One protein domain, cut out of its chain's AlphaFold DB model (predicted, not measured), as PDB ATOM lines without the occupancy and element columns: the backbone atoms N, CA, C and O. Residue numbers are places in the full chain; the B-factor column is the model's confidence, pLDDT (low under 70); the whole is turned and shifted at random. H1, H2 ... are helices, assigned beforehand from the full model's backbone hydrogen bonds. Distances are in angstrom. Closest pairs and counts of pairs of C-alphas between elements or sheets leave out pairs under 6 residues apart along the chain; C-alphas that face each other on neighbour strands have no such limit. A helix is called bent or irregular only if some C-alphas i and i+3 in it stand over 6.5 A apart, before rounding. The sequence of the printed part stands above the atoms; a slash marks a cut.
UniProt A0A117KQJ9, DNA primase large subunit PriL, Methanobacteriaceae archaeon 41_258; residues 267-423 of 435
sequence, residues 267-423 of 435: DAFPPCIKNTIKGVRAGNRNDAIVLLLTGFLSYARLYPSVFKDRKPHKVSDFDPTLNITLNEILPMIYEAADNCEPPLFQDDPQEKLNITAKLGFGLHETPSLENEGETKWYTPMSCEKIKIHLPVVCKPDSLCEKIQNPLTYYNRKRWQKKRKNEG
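Overview. This is residues 267 to 423 of the 435 residues of the protein "DNA primase large subunit PriL" of Methanobacteriaceae archaeon 41_258 (UniProt A0A117KQJ9). A small core of three helices side by side, with H2 in the middle, H3 folding back along it as a helical hairpin and H5 on another side, is crossed by the short H1; H7 starts at H2 and points away from the core, and residues 418 to 423, of which 418 to 421 belong to H7, stick out. The short H4 sits at the turn from H3 to H5, H6 lies close to H2, and three long links make up much of the rest. The printed part has 157 residues with seven named helices, H1 to H7 in chain order, and no named strand; the class is all helix, with under half of the residues in named elements. The whole is compact, with a radius of gyration of the C-alphas of 15.3 A and spans of 45 by 35 by 25 A.

Arrangement. H2, residues 285 to 302, is the hub and touches four other helices. H3, residues 323 to 338, forms a hairpin with it at a shallow tilt of 26 degrees, opposite ways; the closest C-alphas, of Leu 297 and Ile 329, are 6.3 A apart. H5, residues 351 to 359, touches H2 at a shallow tilt of 34 degrees, only just short of steep, the same way, closest at the C-alphas of Val 290 and Ile 355, 5.3 A. H3 and H5 are near each other. H1, residues 271 to 277, touches residues 288 to 296 of H2, about perpendicular at 75 degrees, closest at the C-alphas of Thr 276 and Ala 288, 6.2 A. It also touches residues 333 to 337 of H3 at 89 degrees, about perpendicular, closest at the C-alphas of Ile 277 and Ala 336, 4.6 A. H7, residues 406 to 421, touches H2 with residues 406 to 410 alone, at a steep tilt of 45 degrees, the same way; the C-alphas of Ala 300 and Leu 407 are closest, 6.5 A. H4, residues 344 to 347, touches H3 only at the corner, closest at the C-alphas of Ala 337 and Leu 344, 5.1 A. H6, residues 383 to 389, is close to H2 but not clearly touching, closest at the C-alphas of Asp 287 and His 389, 7.9 A. Every O i to N i+4 pair is within hydrogen-bond range in H1, H5, H6 and H7, against 10 of 14 in H2 and 9 of 12 in H3; H4 is too short for such a pair.

Along the chain. H2 is 23.7 A long from C-alpha 285 at (55.445, 47.700, 3.625) to C-alpha 302 at (40.304, 44.451, 21.624). H3 is 22.0 A long, has a kink of 27 degrees near residue 330 and is only just irregular, with C-alphas 327 and 330 6.7 A apart. H7 is 22.8 A long and ends at C-alpha 421, (53.992, 32.635, 36.484); H5 is 12.6 A long.

Size, cuts and confidence. The two C-alphas farthest apart, of Asp 347 and Gly 423, are 49.2 A apart. The printed part has no cut. The links H2 to H3, H5 to H6 and H6 to H7 are long. Mean pLDDT of the printed part is 90.9; residues 309 to 311 and 421 to 423 are under 70.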
ATOM      1  N   ASP A 267      56.295  40.846  24.300       92.75
ATOM      2  CA  ASP A 267      57.138  39.648  24.163       92.75
ATOM      3  C   ASP A 267      56.348  38.461  23.612       92.75
ATOM      4  O   ASP A 267      56.943  37.543  23.035       92.75
ATOM      5  N   ALA A 268      55.020  38.480  23.761       94.44
ATOM      6  CA  ALA A 268      54.144  37.478  23.181       94.44
ATOM      7  C   ALA A 268      53.910  37.665  21.673       94.44
ATOM      8  O   ALA A 268      53.297  36.794  21.052       94.44
ATOM      9  N   PHE A 269      54.389  38.755  21.063       96.31
ATOM     10  CA  PHE A 269      54.211  38.981  19.629       96.31
ATOM     11  C   PHE A 269      54.966  37.934  18.792       96.31
ATOM     12  O   PHE A 269      56.109  37.587  19.120       96.31
ATOM     13  N   PRO A 270      54.356  37.435  17.700       96.31
ATOM     14  CA  PRO A 270      55.037  36.545  16.771       96.31
ATOM     15  C   PRO A 270      56.165  37.271  16.021       96.31
ATOM     16  O   PRO A 270      56.113  38.497  15.866       96.31
ATOM     17  N   PRO A 271      57.157  36.529  15.492       96.06
ATOM     18  CA  PRO A 271      58.273  37.104  14.745       96.06
ATOM     19  C   PRO A 271      57.846  38.032  13.601       96.06
ATOM     20  O   PRO A 271      58.416  39.107  13.464       96.06
ATOM     21  N   CYS A 272      56.812  37.675  12.829       96.44
ATOM     22  CA  CYS A 272      56.327  38.508  11.724       96.44
ATOM     23  C   CYS A 272      55.847  39.893  12.174       96.44
ATOM     24  O   CYS A 272      56.150  40.884  11.520       96.44
ATOM     25  N   ILE A 273      55.174  39.981  13.322       97.62
ATOM     26  CA  ILE A 273      54.715  41.257  13.881       97.62
ATOM     27  C   ILE A 273      55.892  42.054  14.438       97.62
ATOM     28  O   ILE A 273      56.022  43.233  14.133       97.62
ATOM     29  N   LYS A 274      56.797  41.406  15.186       97.12
ATOM     30  CA  LYS A 274      58.008  42.064  15.707       97.12
ATOM     31  C   LYS A 274      58.872  42.637  14.582       97.12
ATOM     32  O   LYS A 274      59.368  43.747  14.707       97.12
ATOM     33  N   ASN A 275      59.039  41.889  13.494       96.31
ATOM     34  CA  ASN A 275      59.801  42.338  12.331       96.31
ATOM     35  C   ASN A 275      59.086  43.467  11.583       96.31
ATOM     36  O   ASN A 275      59.756  44.368  11.109       96.31
ATOM     37  N   THR A 276      57.752  43.446  11.522       96.94
ATOM     38  CA  THR A 276      56.981  44.537  10.909       96.94
ATOM     39  C   THR A 276      57.125  45.842  11.696       96.94
ATOM     40  O   THR A 276      57.372  46.879  11.097       96.94
ATOM     41  N   ILE A 277      57.052  45.791  13.032       96.56
ATOM     42  CA  ILE A 277      57.210  46.976  13.902       96.56
ATOM     43  C   ILE A 277      58.598  47.617  13.753       96.56
ATOM     44  O   ILE A 277      58.725  48.835  13.821       96.56
ATOM     45  N   LYS A 278      59.636  46.801  13.532       94.62
ATOM     46  CA  LYS A 278      61.013  47.276  13.324       94.62
ATOM     47  C   LYS A 278      61.231  48.008  11.998       94.62
ATOM     48  O   LYS A 278      62.297  48.586  11.839       94.62
ATOM     49  N   GLY A 279      60.280  47.943  11.066       92.06
ATOM     50  CA  GLY A 279      60.409  48.526   9.736       92.06
ATOM     51  C   GLY A 279      60.481  47.486   8.622       92.06
ATOM     52  O   GLY A 279      61.084  46.415   8.756       92.06
ATOM     53  N   VAL A 280      59.854  47.813   7.493       92.88
ATOM     54  CA  VAL A 280      59.830  46.996   6.276       92.88
ATOM     55  C   VAL A 280      60.288  47.854   5.097       92.88
ATOM     56  O   VAL A 280      59.921  49.021   4.983       92.88
ATOM     57  N   ARG A 281      61.102  47.275   4.210       88.06
ATOM     58  CA  ARG A 281      61.563  47.951   2.989       88.06
ATOM     59  C   ARG A 281      60.450  48.065   1.941       88.06
ATOM     60  O   ARG A 281      59.456  47.331   1.987       88.06
ATOM     61  N   ALA A 282      60.658  48.954   0.973       79.25
ATOM     62  CA  ALA A 282      59.788  49.135  -0.186       79.25
ATOM     63  C   ALA A 282      59.389  47.800  -0.856       79.25
ATOM     64  O   ALA A 282      60.171  46.847  -0.909       79.25
ATOM     65  N   GLY A 283      58.145  47.733  -1.339       82.56
ATOM     66  CA  GLY A 283      57.553  46.563  -2.002       82.56
ATOM     67  C   GLY A 283      56.712  45.644  -1.105       82.56
ATOM     68  O   GLY A 283      55.821  44.981  -1.615       82.56
ATOM     69  N   ASN A 284      56.934  45.630   0.218       86.00
ATOM     70  CA  ASN A 284      56.155  44.801   1.163       86.00
ATOM     71  C   ASN A 284      55.510  45.599   2.314       86.00
ATOM     72  O   ASN A 284      54.728  45.048   3.090       86.00
ATOM     73  N   ARG A 285      55.861  46.883   2.473       89.38
ATOM     74  CA  ARG A 285      55.445  47.700   3.625       89.38
ATOM     75  C   ARG A 285      53.934  47.961   3.691       89.38
ATOM     76  O   ARG A 285      53.393  47.875   4.787       89.38
ATOM     77  N   ASN A 286      53.243  48.187   2.568       92.19
ATOM     78  CA  ASN A 286      51.799  48.470   2.562       92.19
ATOM     79  C   ASN A 286      51.033  47.270   3.145       92.19
ATOM     80  O   ASN A 286      50.356  47.396   4.162       92.19
ATOM     81  N   ASP A 287      51.250  46.067   2.607       92.62
ATOM     82  CA  ASP A 287      50.634  44.836   3.120       92.62
ATOM     83  C   ASP A 287      51.047  44.520   4.569       92.62
ATOM     84  O   ASP A 287      50.227  44.063   5.376       92.62
ATOM     85  N   ALA A 288      52.308  44.769   4.934       95.75
ATOM     86  CA  ALA A 288      52.790  44.531   6.290       95.75
ATOM     87  C   ALA A 288      52.109  45.451   7.318       95.75
ATOM     88  O   ALA A 288      51.664  44.978   8.365       95.75
ATOM     89  N   ILE A 289      51.975  46.743   7.021       96.94
ATOM     90  CA  ILE A 289      51.374  47.725   7.928       96.94
ATOM     91  C   ILE A 289      49.840  47.642   7.889       96.94
ATOM     92  O   ILE A 289      49.188  47.438   8.920       96.94
ATOM     93  N   VAL A 290      49.248  47.736   6.701       95.44
ATOM     94  CA  VAL A 290      47.799  47.891   6.518       95.44
ATOM     95  C   VAL A 290      47.045  46.578   6.706       95.44
ATOM     96  O   VAL A 290      46.010  46.562   7.367       95.44
ATOM     97  N   LEU A 291      47.540  45.448   6.186       93.12
ATOM     98  CA  LEU A 291      46.824  44.167   6.296       93.12
ATOM     99  C   LEU A 291      47.262  43.334   7.499       93.12
ATOM    100  O   LEU A 291      46.420  42.770   8.205       93.12
ATOM    101  N   LEU A 292      48.569  43.207   7.729       96.62
ATOM    102  CA  LEU A 292      49.089  42.354   8.796       96.62
ATOM    103  C   LEU A 292      49.045  43.052  10.161       96.62
ATOM    104  O   LEU A 292      48.396  42.540  11.079       96.62
ATOM    105  N   LEU A 293      49.735  44.186  10.313       97.75
ATOM    106  CA  LEU A 293      49.917  44.840  11.608       97.75
ATOM    107  C   LEU A 293      48.610  45.439  12.133       97.75
ATOM    108  O   LEU A 293      48.240  45.158  13.271       97.75
ATOM    109  N   THR A 294      47.878  46.183  11.298       97.56
ATOM    110  CA  THR A 294      46.594  46.808  11.671       97.56
ATOM    111  C   THR A 294      45.573  45.770  12.143       97.56
ATOM    112  O   THR A 294      44.999  45.888  13.232       97.56
ATOM    113  N   GLY A 295      45.389  44.694  11.369       95.56
ATOM    114  CA  GLY A 295      44.509  43.591  11.754       95.56
ATOM    115  C   GLY A 295      44.985  42.890  13.031       95.56
ATOM    116  O   GLY A 295      44.181  42.555  13.898       95.56
ATOM    117  N   PHE A 296      46.294  42.686  13.199       97.12
ATOM    118  CA  PHE A 296      46.821  42.017  14.386       97.12
ATOM    119  C   PHE A 296      46.658  42.858  15.650       97.12
ATOM    120  O   PHE A 296      46.125  42.341  16.628       97.12
ATOM    121  N   LEU A 297      47.100  44.120  15.653       97.56
ATOM    122  CA  LEU A 297      47.085  44.970  16.845       97.56
ATOM    123  C   LEU A 297      45.658  45.231  17.327       97.56
ATOM    124  O   LEU A 297      45.386  45.058  18.518       97.56
ATOM    125  N   SER A 298      44.739  45.548  16.408       96.06
ATOM    126  CA  SER A 298      43.332  45.791  16.751       96.06
ATOM    127  C   SER A 298      42.694  44.575  17.424       96.06
ATOM    128  O   SER A 298      42.196  44.676  18.546       96.06
ATOM    129  N   TYR A 299      42.788  43.386  16.824       94.19
ATOM    130  CA  TYR A 299      42.233  42.175  17.431       94.19
ATOM    131  C   TYR A 299      43.006  41.711  18.668       94.19
ATOM    132  O   TYR A 299      42.386  41.289  19.637       94.19
ATOM    133  N   ALA A 300      44.336  41.795  18.697       93.75
ATOM    134  CA  ALA A 300      45.128  41.388  19.860       93.75
ATOM    135  C   ALA A 300      44.786  42.217  21.107       93.75
ATOM    136  O   ALA A 300      44.794  41.676  22.220       93.75
ATOM    137  N   ARG A 301      44.476  43.507  20.916       93.00
ATOM    138  CA  ARG A 301      44.133  44.451  21.983       93.00
ATOM    139  C   ARG A 301      42.660  44.397  22.385       93.00
ATOM    140  O   ARG A 301      42.375  44.433  23.587       93.00
ATOM    141  N   LEU A 302      41.751  44.321  21.410       90.38
ATOM    142  CA  LEU A 302      40.304  44.451  21.624       90.38
ATOM    143  C   LEU A 302      39.586  43.104  21.710       90.38
ATOM    144  O   LEU A 302      38.782  42.893  22.613       90.38
ATOM    145  N   TYR A 303      39.891  42.161  20.814       89.50
ATOM    146  CA  TYR A 303      39.172  40.887  20.746       89.50
ATOM    147  C   TYR A 303      40.039  39.701  20.285       89.50
ATOM    148  O   TYR A 303      39.848  39.134  19.203       89.50
ATOM    149  N   PRO A 304      40.990  39.245  21.121       85.88
ATOM    150  CA  PRO A 304      41.987  38.260  20.700       85.88
ATOM    151  C   PRO A 304      41.394  36.869  20.420       85.88
ATOM    152  O   PRO A 304      42.046  36.020  19.813       85.88
ATOM    153  N   SER A 305      40.159  36.607  20.854       81.94
ATOM    154  CA  SER A 305      39.442  35.347  20.657       81.94
ATOM    155  C   SER A 305      38.572  35.295  19.396       81.94
ATOM    156  O   SER A 305      37.741  34.393  19.308       81.94
ATOM    157  N   VAL A 306      38.763  36.200  18.430       83.00
ATOM    158  CA  VAL A 306      37.916  36.326  17.227       83.00
ATOM    159  C   VAL A 306      37.621  35.011  16.509       83.00
ATOM    160  O   VAL A 306      36.482  34.751  16.159       83.00
ATOM    161  N   PHE A 307      38.585  34.099  16.382       80.88
ATOM    162  CA  PHE A 307      38.362  32.831  15.672       80.88
ATOM    163  C   PHE A 307      37.503  31.800  16.425       80.88
ATOM    164  O   PHE A 307      37.234  30.723  15.892       80.88
ATOM    165  N   LYS A 308      37.090  32.083  17.669       74.00
ATOM    166  CA  LYS A 308      36.171  31.223  18.433       74.00
ATOM    167  C   LYS A 308      34.706  31.578  18.198       74.00
ATOM    168  O   LYS A 308      33.853  30.715  18.391       74.00
ATOM    169  N   ASP A 309      34.426  32.813  17.797       66.62
ATOM    170  CA  ASP A 309      33.081  33.308  17.536       66.62
ATOM    171  C   ASP A 309      32.941  33.609  16.042       66.62
ATOM    172  O   ASP A 309      33.755  34.311  15.456       66.62
ATOM    173  N   ARG A 310      31.928  33.035  15.391       61.31
ATOM    174  CA  ARG A 310      31.702  33.240  13.949       61.31
ATOM    175  C   ARG A 310      30.858  34.482  13.656       61.31
ATOM    176  O   ARG A 310      30.481  34.689  12.504       61.31
ATOM    177  N   LYS A 311      30.518  35.270  14.677       68.25
ATOM    178  CA  LYS A 311      29.720  36.483  14.516       68.25
ATOM    179  C   LYS A 311      30.573  37.663  14.049       68.25
ATOM    180  O   LYS A 311      31.701  37.814  14.521       68.25
ATOM    181  N   PRO A 312      30.049  38.499  13.138       72.00
ATOM    182  CA  PRO A 312      30.680  39.768  12.824       72.00
ATOM    183  C   PRO A 312      30.609  40.677  14.057       72.00
ATOM    184  O   PRO A 312      29.538  40.862  14.629       72.00
ATOM    185  N   HIS A 313      31.754  41.230  14.442       84.12
ATOM    186  CA  HIS A 313      31.875  42.211  15.519       84.12
ATOM    187  C   HIS A 313      32.369  43.539  14.954       84.12
ATOM    188  O   HIS A 313      32.992  43.576  13.887       84.12
ATOM    189  N   LYS A 314      32.095  44.615  15.681       89.25
ATOM    190  CA  LYS A 314      32.545  45.977  15.401       89.25
ATOM    191  C   LYS A 314      33.617  46.395  16.409       89.25
ATOM    192  O   LYS A 314      33.773  45.756  17.450       89.25
ATOM    193  N   VAL A 315      34.372  47.447  16.109       91.69
ATOM    194  CA  VAL A 315      35.391  47.959  17.039       91.69
ATOM    195  C   VAL A 315      34.704  48.521  18.282       91.69
ATOM    196  O   VAL A 315      35.097  48.194  19.403       91.69
ATOM    197  N   SER A 316      33.602  49.249  18.094       89.31
ATOM    198  CA  SER A 316      32.793  49.833  19.164       89.31
ATOM    199  C   SER A 316      32.144  48.807  20.101       89.31
ATOM    200  O   SER A 316      31.722  49.172  21.199       89.31
ATOM    201  N   ASP A 317      32.087  47.518  19.731       83.69
ATOM    202  CA  ASP A 317      31.664  46.442  20.642       83.69
ATOM    203  C   ASP A 317      32.650  46.255  21.807       83.69
ATOM    204  O   ASP A 317      32.253  45.834  22.896       83.69
ATOM    205  N   PHE A 318      33.924  46.598  21.591       85.75
ATOM    206  CA  PHE A 318      35.014  46.446  22.559       85.75
ATOM    207  C   PHE A 318      35.631  47.782  22.993       85.75
ATOM    208  O   PHE A 318      36.212  47.853  24.077       85.75
ATOM    209  N   ASP A 319      35.506  48.821  22.170       86.94
ATOM    210  CA  ASP A 319      36.039  50.165  22.397       86.94
ATOM    211  C   ASP A 319      35.011  51.235  21.976       86.94
ATOM    212  O   ASP A 319      35.160  51.876  20.935       86.94
ATOM    213  N   PRO A 320      33.920  51.414  22.744       83.19
ATOM    214  CA  PRO A 320      32.764  52.218  22.337       83.19
ATOM    215  C   PRO A 320      33.049  53.714  22.196       83.19
ATOM    216  O   PRO A 320      32.242  54.417  21.606       83.19
ATOM    217  N   THR A 321      34.158  54.208  22.748       85.00
ATOM    218  CA  THR A 321      34.582  55.613  22.635       85.00
ATOM    219  C   THR A 321      35.799  55.787  21.729       85.00
ATOM    220  O   THR A 321      36.346  56.883  21.657       85.00
ATOM    221  N   LEU A 322      36.253  54.711  21.076       91.38
ATOM    222  CA  LEU A 322      37.478  54.653  20.271       91.38
ATOM    223  C   LEU A 322      38.762  55.046  21.025       91.38
ATOM    224  O   LEU A 322      39.807  55.230  20.406       91.38
ATOM    225  N   ASN A 323      38.724  55.153  22.357       89.06
ATOM    226  CA  ASN A 323      39.850  55.643  23.149       89.06
ATOM    227  C   ASN A 323      41.073  54.721  23.033       89.06
ATOM    228  O   ASN A 323      42.196  55.196  22.909       89.06
ATOM    229  N   ILE A 324      40.867  53.402  23.041       90.94
ATOM    230  CA  ILE A 324      41.965  52.437  22.882       90.94
ATOM    231  C   ILE A 324      42.470  52.456  21.434       90.94
ATOM    232  O   ILE A 324      43.670  52.379  21.176       90.94
ATOM    233  N   THR A 325      41.557  52.562  20.476       95.00
ATOM    234  CA  THR A 325      41.854  52.568  19.045       95.00
ATOM    235  C   THR A 325      42.710  53.773  18.670       95.00
ATOM    236  O   THR A 325      43.765  53.596  18.060       95.00
ATOM    237  N   LEU A 326      42.309  54.969  19.101       94.62
ATOM    238  CA  LEU A 326      42.983  56.227  18.790       94.62
ATOM    239  C   LEU A 326      44.272  56.430  19.597       94.62
ATOM    240  O   LEU A 326      45.254  56.902  19.036       94.62
ATOM    241  N   ASN A 327      44.296  56.050  20.882       92.62
ATOM    242  CA  ASN A 327      45.412  56.395  21.777       92.62
ATOM    243  C   ASN A 327      46.390  55.242  22.056       92.62
ATOM    244  O   ASN A 327      47.470  55.486  22.588       92.62
ATOM    245  N   GLU A 328      46.051  53.994  21.712       92.38
ATOM    246  CA  GLU A 328      46.960  52.844  21.869       92.38
ATOM    247  C   GLU A 328      47.268  52.152  20.532       92.38
ATOM    248  O   GLU A 328      48.429  51.879  20.241       92.38
ATOM    249  N   ILE A 329      46.257  51.846  19.711       96.75
ATOM    250  CA  ILE A 329      46.441  51.017  18.506       96.75
ATOM    251  C   ILE A 329      47.032  51.819  17.340       96.75
ATOM    252  O   ILE A 329      48.048  51.401  16.783       96.75
ATOM    253  N   LEU A 330      46.414  52.942  16.957       97.50
ATOM    254  CA  LEU A 330      46.881  53.753  15.825       97.50
ATOM    255  C   LEU A 330      48.310  54.288  16.003       97.50
ATOM    256  O   LEU A 330      49.082  54.142  15.056       97.50
ATOM    257  N   PRO A 331      48.720  54.819  17.175       96.88
ATOM    258  CA  PRO A 331      50.081  55.318  17.354       96.88
ATOM    259  C   PRO A 331      51.137  54.243  17.087       96.88
ATOM    260  O   PRO A 331      52.122  54.513  16.412       96.88
ATOM    261  N   MET A 332      50.893  52.999  17.511       96.38
ATOM    262  CA  MET A 332      51.798  51.878  17.233       96.38
ATOM    263  C   MET A 332      51.874  51.519  15.743       96.38
ATOM    264  O   MET A 332      52.919  51.082  15.261       96.38
ATOM    265  N   ILE A 333      50.763  51.649  15.012       97.69
ATOM    266  CA  ILE A 333      50.736  51.417  13.562       97.69
ATOM    267  C   ILE A 333      51.524  52.520  12.855       97.69
ATOM    268  O   ILE A 333      52.304  52.220  11.953       97.69
ATOM    269  N   TYR A 334      51.344  53.774  13.274       97.00
ATOM    270  CA  TYR A 334      52.020  54.921  12.677       97.00
ATOM    271  C   TYR A 334      53.521  54.924  12.970       97.00
ATOM    272  O   TYR A 334      54.306  55.109  12.050       97.00
ATOM    273  N   GLU A 335      53.933  54.577  14.188       96.81
ATOM    274  CA  GLU A 335      55.350  54.397  14.525       96.81
ATOM    275  C   GLU A 335      56.005  53.304  13.660       96.81
ATOM    276  O   GLU A 335      57.087  53.491  13.110       96.81
ATOM    277  N   ALA A 336      55.332  52.165  13.459       97.06
ATOM    278  CA  ALA A 336      55.839  51.110  12.579       97.06
ATOM    279  C   ALA A 336      55.903  51.538  11.098       97.06
ATOM    280  O   ALA A 336      56.781  51.088  10.358       97.06
ATOM    281  N   ALA A 337      54.974  52.389  10.662       96.69
ATOM    282  CA  ALA A 337      54.948  52.965   9.323       96.69
ATOM    283  C   ALA A 337      56.113  53.947   9.104       96.69
ATOM    284  O   ALA A 337      56.727  53.927   8.034       96.69
ATOM    285  N   ASP A 338      56.455  54.738  10.123       96.75
ATOM    286  CA  ASP A 338      57.598  55.656  10.111       96.75
ATOM    287  C   ASP A 338      58.938  54.908  10.141       96.75
ATOM    288  O   ASP A 338      59.896  55.332   9.500       96.75
ATOM    289  N   ASN A 339      58.989  53.743  10.796       96.38
ATOM    290  CA  ASN A 339      60.160  52.860  10.787       96.38
ATOM    291  C   ASN A 339      60.412  52.174   9.426       96.38
ATOM    292  O   ASN A 339      61.418  51.481   9.269       96.38
ATOM    293  N   CYS A 340      59.501  52.275   8.452       95.94
ATOM    294  CA  CYS A 340      59.697  51.678   7.127       95.94
ATOM    295  C   CYS A 340      60.743  52.436   6.290       95.94
ATOM    296  O   CYS A 340      61.029  53.604   6.524       95.94
ATOM    297  N   GLU A 341      61.287  51.771   5.265       91.88
ATOM    298  CA  GLU A 341      62.301  52.356   4.374       91.88
ATOM    299  C   GLU A 341      61.852  52.353   2.894       91.88
ATOM    300  O   GLU A 341      61.839  51.283   2.266       91.88
ATOM    301  N   PRO A 342      61.535  53.528   2.299       92.88
ATOM    302  CA  PRO A 342      61.249  54.803   2.981       92.88
ATOM    303  C   PRO A 342      60.007  54.755   3.910       92.88
ATOM    304  O   PRO A 342      59.228  53.793   3.831       92.88
ATOM    305  N   PRO A 343      59.799  55.769   4.776       95.56
ATOM    306  CA  PRO A 343      58.620  55.859   5.640       95.56
ATOM    307  C   PRO A 343      57.318  55.777   4.836       95.56
ATOM    308  O   PRO A 343      57.168  56.457   3.818       95.56
ATOM    309  N   LEU A 344      56.374  54.941   5.280       95.25
ATOM    310  CA  LEU A 344      55.215  54.560   4.462       95.25
ATOM    311  C   LEU A 344      54.366  55.767   4.063       95.25
ATOM    312  O   LEU A 344      54.072  55.920   2.890       95.25
ATOM    313  N   PHE A 345      53.990  56.629   5.007       94.19
ATOM    314  CA  PHE A 345      53.061  57.727   4.716       94.19
ATOM    315  C   PHE A 345      53.710  58.940   4.056       94.19
ATOM    316  O   PHE A 345      52.995  59.833   3.613       94.19
ATOM    317  N   GLN A 346      55.042  59.002   4.025       93.00
ATOM    318  CA  GLN A 346      55.747  60.006   3.228       93.00
ATOM    319  C   GLN A 346      55.749  59.610   1.751       93.00
ATOM    320  O   GLN A 346      55.632  60.470   0.886       93.00
ATOM    321  N   ASP A 347      55.872  58.310   1.481       91.50
ATOM    322  CA  ASP A 347      55.871  57.751   0.131       91.50
ATOM    323  C   ASP A 347      54.450  57.554  -0.421       91.50
ATOM    324  O   ASP A 347      54.176  57.908  -1.563       91.50
ATOM    325  N   ASP A 348      53.537  57.054   0.414       91.94
ATOM    326  CA  ASP A 348      52.143  56.771   0.078       91.94
ATOM    327  C   ASP A 348      51.192  57.240   1.203       91.94
ATOM    328  O   ASP A 348      50.801  56.468   2.093       91.94
ATOM    329  N   PRO A 349      50.806  58.531   1.205       91.25
ATOM    330  CA  PRO A 349      49.909  59.091   2.216       91.25
ATOM    331  C   PRO A 349      48.522  58.429   2.259       91.25
ATOM    332  O   PRO A 349      47.868  58.454   3.308       91.25
ATOM    333  N   GLN A 350      48.063  57.828   1.152       92.50
ATOM    334  CA  GLN A 350      46.726  57.227   1.057       92.50
ATOM    335  C   GLN A 350      46.581  55.989   1.947       92.50
ATOM    336  O   GLN A 350      45.470  55.657   2.368       92.50
ATOM    337  N   GLU A 351      47.686  55.344   2.326       94.56
ATOM    338  CA  GLU A 351      47.648  54.163   3.191       94.56
ATOM    339  C   GLU A 351      47.108  54.453   4.601       94.56
ATOM    340  O   GLU A 351      46.606  53.543   5.267       94.56
ATOM    341  N   LYS A 352      47.092  55.721   5.041       94.69
ATOM    342  CA  LYS A 352      46.359  56.119   6.257       94.69
ATOM    343  C   LYS A 352      44.858  55.843   6.135       94.69
ATOM    344  O   LYS A 352      44.268  55.293   7.064       94.69
ATOM    345  N   LEU A 353      44.261  56.143   4.977       96.50
ATOM    346  CA  LEU A 353      42.843  55.877   4.700       96.50
ATOM    347  C   LEU A 353      42.570  54.371   4.686       96.50
ATOM    348  O   LEU A 353      41.558  53.906   5.214       96.50
ATOM    349  N   ASN A 354      43.501  53.584   4.138       96.69
ATOM    350  CA  ASN A 354      43.368  52.132   4.115       96.69
ATOM    351  C   ASN A 354      43.430  51.520   5.522       96.69
ATOM    352  O   ASN A 354      42.693  50.571   5.788       96.69
ATOM    353  N   ILE A 355      44.240  52.059   6.441       97.62
ATOM    354  CA  ILE A 355      44.258  51.628   7.852       97.62
ATOM    355  C   ILE A 355      42.882  51.839   8.493       97.62
ATOM    356  O   ILE A 355      42.321  50.891   9.053       97.62
ATOM    357  N   THR A 356      42.301  53.034   8.351       97.50
ATOM    358  CA  THR A 356      40.939  53.344   8.821       97.50
ATOM    359  C   THR A 356      39.910  52.382   8.215       97.50
ATOM    360  O   THR A 356      39.093  51.792   8.932       97.50
ATOM    361  N   ALA A 357      40.032  52.090   6.917       97.00
ATOM    362  CA  ALA A 357      39.172  51.134   6.232       97.00
ATOM    363  C   ALA A 357      39.338  49.699   6.761       97.00
ATOM    364  O   ALA A 357      38.344  48.978   6.877       97.00
ATOM    365  N   LYS A 358      40.549  49.250   7.125       96.75
ATOM    366  CA  LYS A 358      40.755  47.909   7.712       96.75
ATOM    367  C   LYS A 358      40.241  47.790   9.141       96.75
ATOM    368  O   LYS A 358      39.924  46.679   9.571       96.75
ATOM    369  N   LEU A 359      40.113  48.905   9.853       96.75
ATOM    370  CA  LEU A 359      39.456  48.968  11.158       96.75
ATOM    371  C   LEU A 359      37.920  48.967  11.052       96.75
ATOM    372  O   LEU A 359      37.248  48.735  12.051       96.75
ATOM    373  N   GLY A 360      37.367  49.117   9.844       95.25
ATOM    374  CA  GLY A 360      35.930  49.029   9.582       95.25
ATOM    375  C   GLY A 360      35.214  50.375   9.481       95.25
ATOM    376  O   GLY A 360      33.988  50.392   9.547       95.25
ATOM    377  N   PHE A 361      35.950  51.479   9.335       96.06
ATOM    378  CA  PHE A 361      35.407  52.838   9.377       96.06
ATOM    379  C   PHE A 361      35.383  53.549   8.020       96.06
ATOM    380  O   PHE A 361      35.267  54.763   8.007       96.06
ATOM    381  N   GLY A 362      35.551  52.843   6.895       94.69
ATOM    382  CA  GLY A 362      35.591  53.483   5.574       94.69
ATOM    383  C   GLY A 362      36.916  54.173   5.236       94.69
ATOM    384  O   GLY A 362      37.909  54.043   5.954       94.69
ATOM    385  N   LEU A 363      36.940  54.880   4.105       95.38
ATOM    386  CA  LEU A 363      38.115  55.600   3.599       95.38
ATOM    387  C   LEU A 363      38.153  57.031   4.154       95.38
ATOM    388  O   LEU A 363      37.909  57.992   3.431       95.38
ATOM    389  N   HIS A 364      38.468  57.156   5.445       95.38
ATOM    390  CA  HIS A 364      38.548  58.438   6.158       95.38
ATOM    391  C   HIS A 364      39.909  58.620   6.834       95.38
ATOM    392  O   HIS A 364      40.598  57.643   7.139       95.38
ATOM    393  N   GLU A 365      40.298  59.869   7.098       91.94
ATOM    394  CA  GLU A 365      41.597  60.188   7.716       91.94
ATOM    395  C   GLU A 365      41.743  59.595   9.119       91.94
ATOM    396  O   GLU A 365      42.805  59.082   9.473       91.94
ATOM    397  N   THR A 366      40.663  59.616   9.902       93.00
ATOM    398  CA  THR A 366      40.631  59.096  11.270       93.00
ATOM    399  C   THR A 366      39.369  58.272  11.517       93.00
ATOM    400  O   THR A 366      38.299  58.649  11.034       93.00
ATOM    401  N   PRO A 367      39.443  57.188  12.313       95.25
ATOM    402  CA  PRO A 367      38.259  56.462  12.760       95.25
ATOM    403  C   PRO A 367      37.257  57.364  13.491       95.25
ATOM    404  O   PRO A 367      37.611  58.029  14.464       95.25
ATOM    405  N   SER A 368      35.996  57.323  13.060       93.81
ATOM    406  CA  SER A 368      34.855  57.958  13.726       93.81
ATOM    407  C   SER A 368      33.726  56.944  13.864       93.81
ATOM    408  O   SER A 368      33.480  56.169  12.942       93.81
ATOM    409  N   LEU A 369      33.010  56.958  14.992       88.44
ATOM    410  CA  LEU A 369      31.856  56.074  15.214       88.44
ATOM    411  C   LEU A 369      30.758  56.270  14.158       88.44
ATOM    412  O   LEU A 369      30.027  55.331  13.859       88.44
ATOM    413  N   GLU A 370      30.670  57.463  13.572       86.38
ATOM    414  CA  GLU A 370      29.708  57.795  12.515       86.38
ATOM    415  C   GLU A 370      29.964  57.009  11.223       86.38
ATOM    416  O   GLU A 370      29.020  56.663  10.515       86.38
ATOM    417  N   ASN A 371      31.219  56.633  10.974       91.12
ATOM    418  CA  ASN A 371      31.636  55.923   9.764       91.12
ATOM    419  C   ASN A 371      31.770  54.407  10.012       91.12
ATOM    420  O   ASN A 371      32.181  53.641   9.134       91.12
ATOM    421  N   GLU A 372      31.464  53.932  11.227       91.88
ATOM    422  CA  GLU A 372      31.626  52.524  11.572       91.88
ATOM    423  C   GLU A 372      30.673  51.637  10.762       91.88
ATOM    424  O   GLU A 372      29.450  51.732  10.833       91.88
ATOM    425  N   GLY A 373      31.254  50.681  10.043       87.69
ATOM    426  CA  GLY A 373      30.531  49.726   9.222       87.69
ATOM    427  C   GLY A 373      30.450  50.060   7.745       87.69
ATOM    428  O   GLY A 373      29.943  49.213   7.011       87.69
ATOM    429  N   GLU A 374      31.013  51.183   7.296       91.62
ATOM    430  CA  GLU A 374      31.267  51.430   5.869       91.62
ATOM    431  C   GLU A 374      32.182  50.357   5.258       91.62
ATOM    432  O   GLU A 374      32.040  49.975   4.097       91.62
ATOM    433  N   THR A 375      33.098  49.807   6.061       93.12
ATOM    434  CA  THR A 375      33.959  48.680   5.687       93.12
ATOM    435  C   THR A 375      33.947  47.583   6.754       93.12
ATOM    436  O   THR A 375      33.392  47.713   7.849       93.12
ATOM    437  N   LYS A 376      34.547  46.431   6.436       91.31
ATOM    438  CA  LYS A 376      34.706  45.327   7.394       91.31
ATOM    439  C   LYS A 376      35.885  45.610   8.322       91.31
ATOM    440  O   LYS A 376      36.918  46.072   7.857       91.31
ATOM    441  N   TRP A 377      35.775  45.239   9.595       94.12
ATOM    442  CA  TRP A 377      36.946  45.113  10.463       94.12
ATOM    443  C   TRP A 377      37.717  43.840  10.070       94.12
ATOM    444  O   TRP A 377      37.196  42.727  10.174       94.12
ATOM    445  N   TYR A 378      38.925  43.998   9.522       93.06
ATOM    446  CA  TYR A 378      39.693  42.902   8.927       93.06
ATOM    447  C   TYR A 378      40.523  42.151   9.967       93.06
ATOM    448  O   TYR A 378      41.388  42.712  10.638       93.06
ATOM    449  N   THR A 379      40.320  40.834  10.047       92.00
ATOM    450  CA  THR A 379      41.218  39.946  10.797       92.00
ATOM    451  C   THR A 379      42.596  39.881  10.137       92.00
ATOM    452  O   THR A 379      42.667  39.911   8.904       92.00
ATOM    453  N   PRO A 380      43.681  39.689  10.909       90.19
ATOM    454  CA  PRO A 380      45.019  39.590  10.343       90.19
ATOM    455  C   PRO A 380      45.153  38.379   9.423       90.19
ATOM    456  O   PRO A 380      44.523  37.333   9.631       90.19
ATOM    457  N   MET A 381      46.036  38.515   8.438       91.06
ATOM    458  CA  MET A 381      46.354  37.465   7.472       91.06
ATOM    459  C   MET A 381      46.784  36.146   8.141       91.06
ATOM    460  O   MET A 381      47.379  36.130   9.222       91.06
ATOM    461  N   SER A 382      46.492  35.015   7.486       93.44
ATOM    462  CA  SER A 382      46.979  33.699   7.922       93.44
ATOM    463  C   SER A 382      48.495  33.585   7.741       93.44
ATOM    464  O   SER A 382      49.082  34.266   6.903       93.44
ATOM    465  N   CYS A 383      49.137  32.681   8.488       94.62
ATOM    466  CA  CYS A 383      50.571  32.413   8.336       94.62
ATOM    467  C   CYS A 383      50.936  32.004   6.900       94.62
ATOM    468  O   CYS A 383      52.014  32.337   6.433       94.62
ATOM    469  N   GLU A 384      50.048  31.296   6.202       93.56
ATOM    470  CA  GLU A 384      50.240  30.914   4.799       93.56
ATOM    471  C   GLU A 384      50.283  32.139   3.878       93.56
ATOM    472  O   GLU A 384      51.245  32.307   3.134       93.56
ATOM    473  N   LYS A 385      49.317  33.057   4.015       93.44
ATOM    474  CA  LYS A 385      49.327  34.325   3.274       93.44
ATOM    475  C   LYS A 385      50.562  35.161   3.595       93.44
ATOM    476  O   LYS A 385      51.166  35.716   2.690       93.44
ATOM    477  N   ILE A 386      50.981  35.207   4.860       94.69
ATOM    478  CA  ILE A 386      52.194  35.931   5.268       94.69
ATOM    479  C   ILE A 386      53.442  35.320   4.617       94.69
ATOM    480  O   ILE A 386      54.308  36.062   4.178       94.69
ATOM    481  N   LYS A 387      53.548  33.990   4.511       93.06
ATOM    482  CA  LYS A 387      54.684  33.342   3.833       93.06
ATOM    483  C   LYS A 387      54.747  33.680   2.342       93.06
ATOM    484  O   LYS A 387      55.844  33.830   1.820       93.06
ATOM    485  N   ILE A 388      53.590  33.778   1.687       90.56
ATOM    486  CA  ILE A 388      53.487  34.059   0.248       90.56
ATOM    487  C   ILE A 388      53.739  35.543  -0.035       90.56
ATOM    488  O   ILE A 388      54.582  35.875  -0.860       90.56
ATOM    489  N   HIS A 389      53.019  36.429   0.655       89.94
ATOM    490  CA  HIS A 389      53.001  37.862   0.351       89.94
ATOM    491  C   HIS A 389      54.051  38.660   1.123       89.94
ATOM    492  O   HIS A 389      54.486  39.702   0.660       89.94
ATOM    493  N   LEU A 390      54.470  38.188   2.299       93.12
ATOM    494  CA  LEU A 390      55.377  38.903   3.199       93.12
ATOM    495  C   LEU A 390      56.534  38.009   3.702       93.12
ATOM    496  O   LEU A 390      56.804  37.960   4.913       93.12
ATOM    497  N   PRO A 391      57.258  37.294   2.812       92.06
ATOM    498  CA  PRO A 391      58.308  36.357   3.221       92.06
ATOM    499  C   PRO A 391      59.420  37.037   4.034       92.06
ATOM    500  O   PRO A 391      59.973  36.435   4.952       92.06
ATOM    501  N   VAL A 392      59.692  38.319   3.766       90.81
ATOM    502  CA  VAL A 392      60.763  39.098   4.410       90.81
ATOM    503  C   VAL A 392      60.587  39.263   5.926       90.81
ATOM    504  O   VAL A 392      61.573  39.263   6.666       90.81
ATOM    505  N   VAL A 393      59.343  39.354   6.412       92.94
ATOM    506  CA  VAL A 393      59.047  39.441   7.855       92.94
ATOM    507  C   VAL A 393      58.791  38.067   8.474       92.94
ATOM    508  O   VAL A 393      58.872  37.913   9.696       92.94
ATOM    509  N   CYS A 394      58.515  37.045   7.660       93.44
ATOM    510  CA  CYS A 394      58.205  35.696   8.116       93.44
ATOM    511  C   CYS A 394      59.471  34.901   8.474       93.44
ATOM    512  O   CYS A 394      59.923  34.045   7.720       93.44
ATOM    513  N   LYS A 395      60.008  35.140   9.675       92.69
ATOM    514  CA  LYS A 395      61.125  34.375  10.257       92.69
ATOM    515  C   LYS A 395      60.601  33.445  11.364       92.69
ATOM    516  O   LYS A 395      60.581  33.866  12.522       92.69
ATOM    517  N   PRO A 396      60.055  32.259  11.027       90.19
ATOM    518  CA  PRO A 396      59.338  31.419  11.983       90.19
ATOM    519  C   PRO A 396      60.259  30.893  13.090       90.19
ATOM    520  O   PRO A 396      61.402  30.530  12.843       90.19
ATOM    521  N   ASP A 397      59.724  30.825  14.309       92.75
ATOM    522  CA  ASP A 397      60.317  30.081  15.421       92.75
ATOM    523  C   ASP A 397      59.632  28.705  15.588       92.75
ATOM    524  O   ASP A 397      58.657  28.380  14.902       92.75
ATOM    525  N   SER A 398      60.082  27.916  16.565       91.44
ATOM    526  CA  SER A 398      59.537  26.577  16.852       91.44
ATOM    527  C   SER A 398      58.043  26.552  17.219       91.44
ATOM    528  O   SER A 398      57.397  25.499  17.169       91.44
ATOM    529  N   LEU A 399      57.466  27.690  17.616       90.75
ATOM    530  CA  LEU A 399      56.035  27.817  17.876       90.75
ATOM    531  C   LEU A 399      55.266  28.171  16.596       90.75
ATOM    532  O   LEU A 399      54.156  27.666  16.407       90.75
ATOM    533  N   CYS A 400      55.850  28.985  15.712       90.44
ATOM    534  CA  CYS A 400      55.278  29.353  14.416       90.44
ATOM    535  C   CYS A 400      55.014  28.131  13.531       90.44
ATOM    536  O   CYS A 400      53.990  28.081  12.860       90.44
ATOM    537  N   GLU A 401      55.879  27.118  13.578       87.00
ATOM    538  CA  GLU A 401      55.712  25.866  12.824       87.00
ATOM    539  C   GLU A 401      54.426  25.105  13.179       87.00
ATOM    540  O   GLU A 401      53.899  24.339  12.377       87.00
ATOM    541  N   LYS A 402      53.889  25.332  14.382       89.25
ATOM    542  CA  LYS A 402      52.739  24.602  14.936       89.25
ATOM    543  C   LYS A 402      51.442  25.412  14.885       89.25
ATOM    544  O   LYS A 402      50.465  25.030  15.534       89.25
ATOM    545  N   ILE A 403      51.438  26.569  14.217       89.44
ATOM    546  CA  ILE A 403      50.338  27.543  14.250       89.44
ATOM    547  C   ILE A 403      50.083  28.131  12.858       89.44
ATOM    548  O   ILE A 403      51.002  28.421  12.104       89.44
ATOM    549  N   GLN A 404      48.808  28.373  12.544       88.88
ATOM    550  CA  GLN A 404      48.370  28.881  11.238       88.88
ATOM    551  C   GLN A 404      47.955  30.364  11.231       88.88
ATOM    552  O   GLN A 404      47.625  30.899  10.173       88.88
ATOM    553  N   ASN A 405      47.960  31.052  12.382       91.75
ATOM    554  CA  ASN A 405      47.594  32.469  12.468       91.75
ATOM    555  C   ASN A 405      48.384  33.246  13.557       91.75
ATOM    556  O   ASN A 405      48.547  32.719  14.665       91.75
ATOM    557  N   PRO A 406      48.806  34.504  13.300       94.75
ATOM    558  CA  PRO A 406      49.502  35.358  14.272       94.75
ATOM    559  C   PRO A 406      48.778  35.564  15.613       94.75
ATOM    560  O   PRO A 406      49.415  35.513  16.665       94.75
ATOM    561  N   LEU A 407      47.452  35.741  15.628       92.81
ATOM    562  CA  LEU A 407      46.689  35.882  16.879       92.81
ATOM    563  C   LEU A 407      46.692  34.585  17.685       92.81
ATOM    564  O   LEU A 407      46.775  34.610  18.912       92.81
ATOM    565  N   THR A 408      46.644  33.431  17.015       92.00
ATOM    566  CA  THR A 408      46.759  32.129  17.684       92.00
ATOM    567  C   THR A 408      48.133  31.969  18.336       92.00
ATOM    568  O   THR A 408      48.209  31.464  19.460       92.00
ATOM    569  N   TYR A 409      49.203  32.445  17.686       94.25
ATOM    570  CA  TYR A 409      50.540  32.511  18.284       94.25
ATOM    571  C   TYR A 409      50.526  33.372  19.539       94.25
ATOM    572  O   TYR A 409      50.881  32.891  20.617       94.25
ATOM    573  N   TYR A 410      50.064  34.614  19.403       93.56
ATOM    574  CA  TYR A 410      50.028  35.589  20.486       93.56
ATOM    575  C   TYR A 410      49.288  35.044  21.709       93.56
ATOM    576  O   TYR A 410      49.815  35.011  22.822       93.56
ATOM    577  N   ASN A 411      48.101  34.489  21.478       90.75
ATOM    578  CA  ASN A 411      47.295  33.861  22.510       90.75
ATOM    579  C   ASN A 411      48.018  32.691  23.188       90.75
ATOM    580  O   ASN A 411      48.056  32.598  24.417       90.75
ATOM    581  N   ARG A 412      48.629  31.793  22.413       90.25
ATOM    582  CA  ARG A 412      49.354  30.647  22.975       90.25
ATOM    583  C   ARG A 412      50.552  31.089  23.812       90.25
ATOM    584  O   ARG A 412      50.758  30.536  24.893       90.25
ATOM    585  N   LYS A 413      51.304  32.093  23.358       91.88
ATOM    586  CA  LYS A 413      52.476  32.618  24.066       91.88
ATOM    587  C   LYS A 413      52.085  33.321  25.370       91.88
ATOM    588  O   LYS A 413      52.680  33.038  26.409       91.88
ATOM    589  N   ARG A 414      51.019  34.131  25.356       90.38
ATOM    590  CA  ARG A 414      50.438  34.741  26.568       90.38
ATOM    591  C   ARG A 414      49.982  33.704  27.587       90.38
ATOM    592  O   ARG A 414      50.245  33.842  28.779       90.38
ATOM    593  N   TRP A 415      49.322  32.644  27.129       86.12
ATOM    594  CA  TRP A 415      48.899  31.558  28.011       86.12
ATOM    595  C   TRP A 415      50.091  30.801  28.617       86.12
ATOM    596  O   TRP A 415      50.083  30.520  29.813       86.12
ATOM    597  N   GLN A 416      51.137  30.520  27.830       88.12
ATOM    598  CA  GLN A 416      52.365  29.889  28.330       88.12
ATOM    599  C   GLN A 416      53.050  30.745  29.402       88.12
ATOM    600  O   GLN A 416      53.460  30.208  30.427       88.12
ATOM    601  N   LYS A 417      53.141  32.065  29.193       85.75
ATOM    602  CA  LYS A 417      53.666  33.006  30.194       85.75
ATOM    603  C   LYS A 417      52.847  32.979  31.482       85.75
ATOM    604  O   LYS A 417      53.410  32.818  32.558       85.75
ATOM    605  N   LYS A 418      51.517  33.059  31.367       81.88
ATOM    606  CA  LYS A 418      50.618  33.016  32.524       81.88
ATOM    607  C   LYS A 418      50.810  31.735  33.344       81.88
ATOM    608  O   LYS A 418      50.942  31.808  34.555       81.88
ATOM    609  N   ARG A 419      50.936  30.578  32.685       77.25
ATOM    610  CA  ARG A 419      51.196  29.295  33.360       77.25
ATOM    611  C   ARG A 419      52.560  29.200  34.032       77.25
ATOM    612  O   ARG A 419      52.645  28.607  35.100       77.25
ATOM    613  N   LYS A 420      53.606  29.763  33.420       75.94
ATOM    614  CA  LYS A 420      54.937  29.832  34.040       75.94
ATOM    615  C   LYS A 420      54.920  30.685  35.309       75.94
ATOM    616  O   LYS A 420      55.558  30.310  36.282       75.94
ATOM    617  N   ASN A 421      54.145  31.768  35.314       68.62
ATOM    618  CA  ASN A 421      53.992  32.635  36.484       68.62
ATOM    619  C   ASN A 421      53.082  32.024  37.570       68.62
ATOM    620  O   ASN A 421      53.226  32.363  38.736       68.62
ATOM    621  N   GLU A 422      52.163  31.125  37.203       61.78
ATOM    622  CA  GLU A 422      51.219  30.456  38.121       61.78
ATOM    623  C   GLU A 422      51.698  29.065  38.606       61.78
ATOM    624  O   GLU A 422      50.931  28.346  39.241       61.78
ATOM    625  N   GLY A 423      52.940  28.654  38.312       49.31
ATOM    626  CA  GLY A 423      53.571  27.449  38.886       49.31
ATOM    627  C   GLY A 423      52.910  26.096  38.563       49.31
ATOM    628  O   GLY A 423      53.198  25.101  39.221       49.31
TER     629      GLY A 423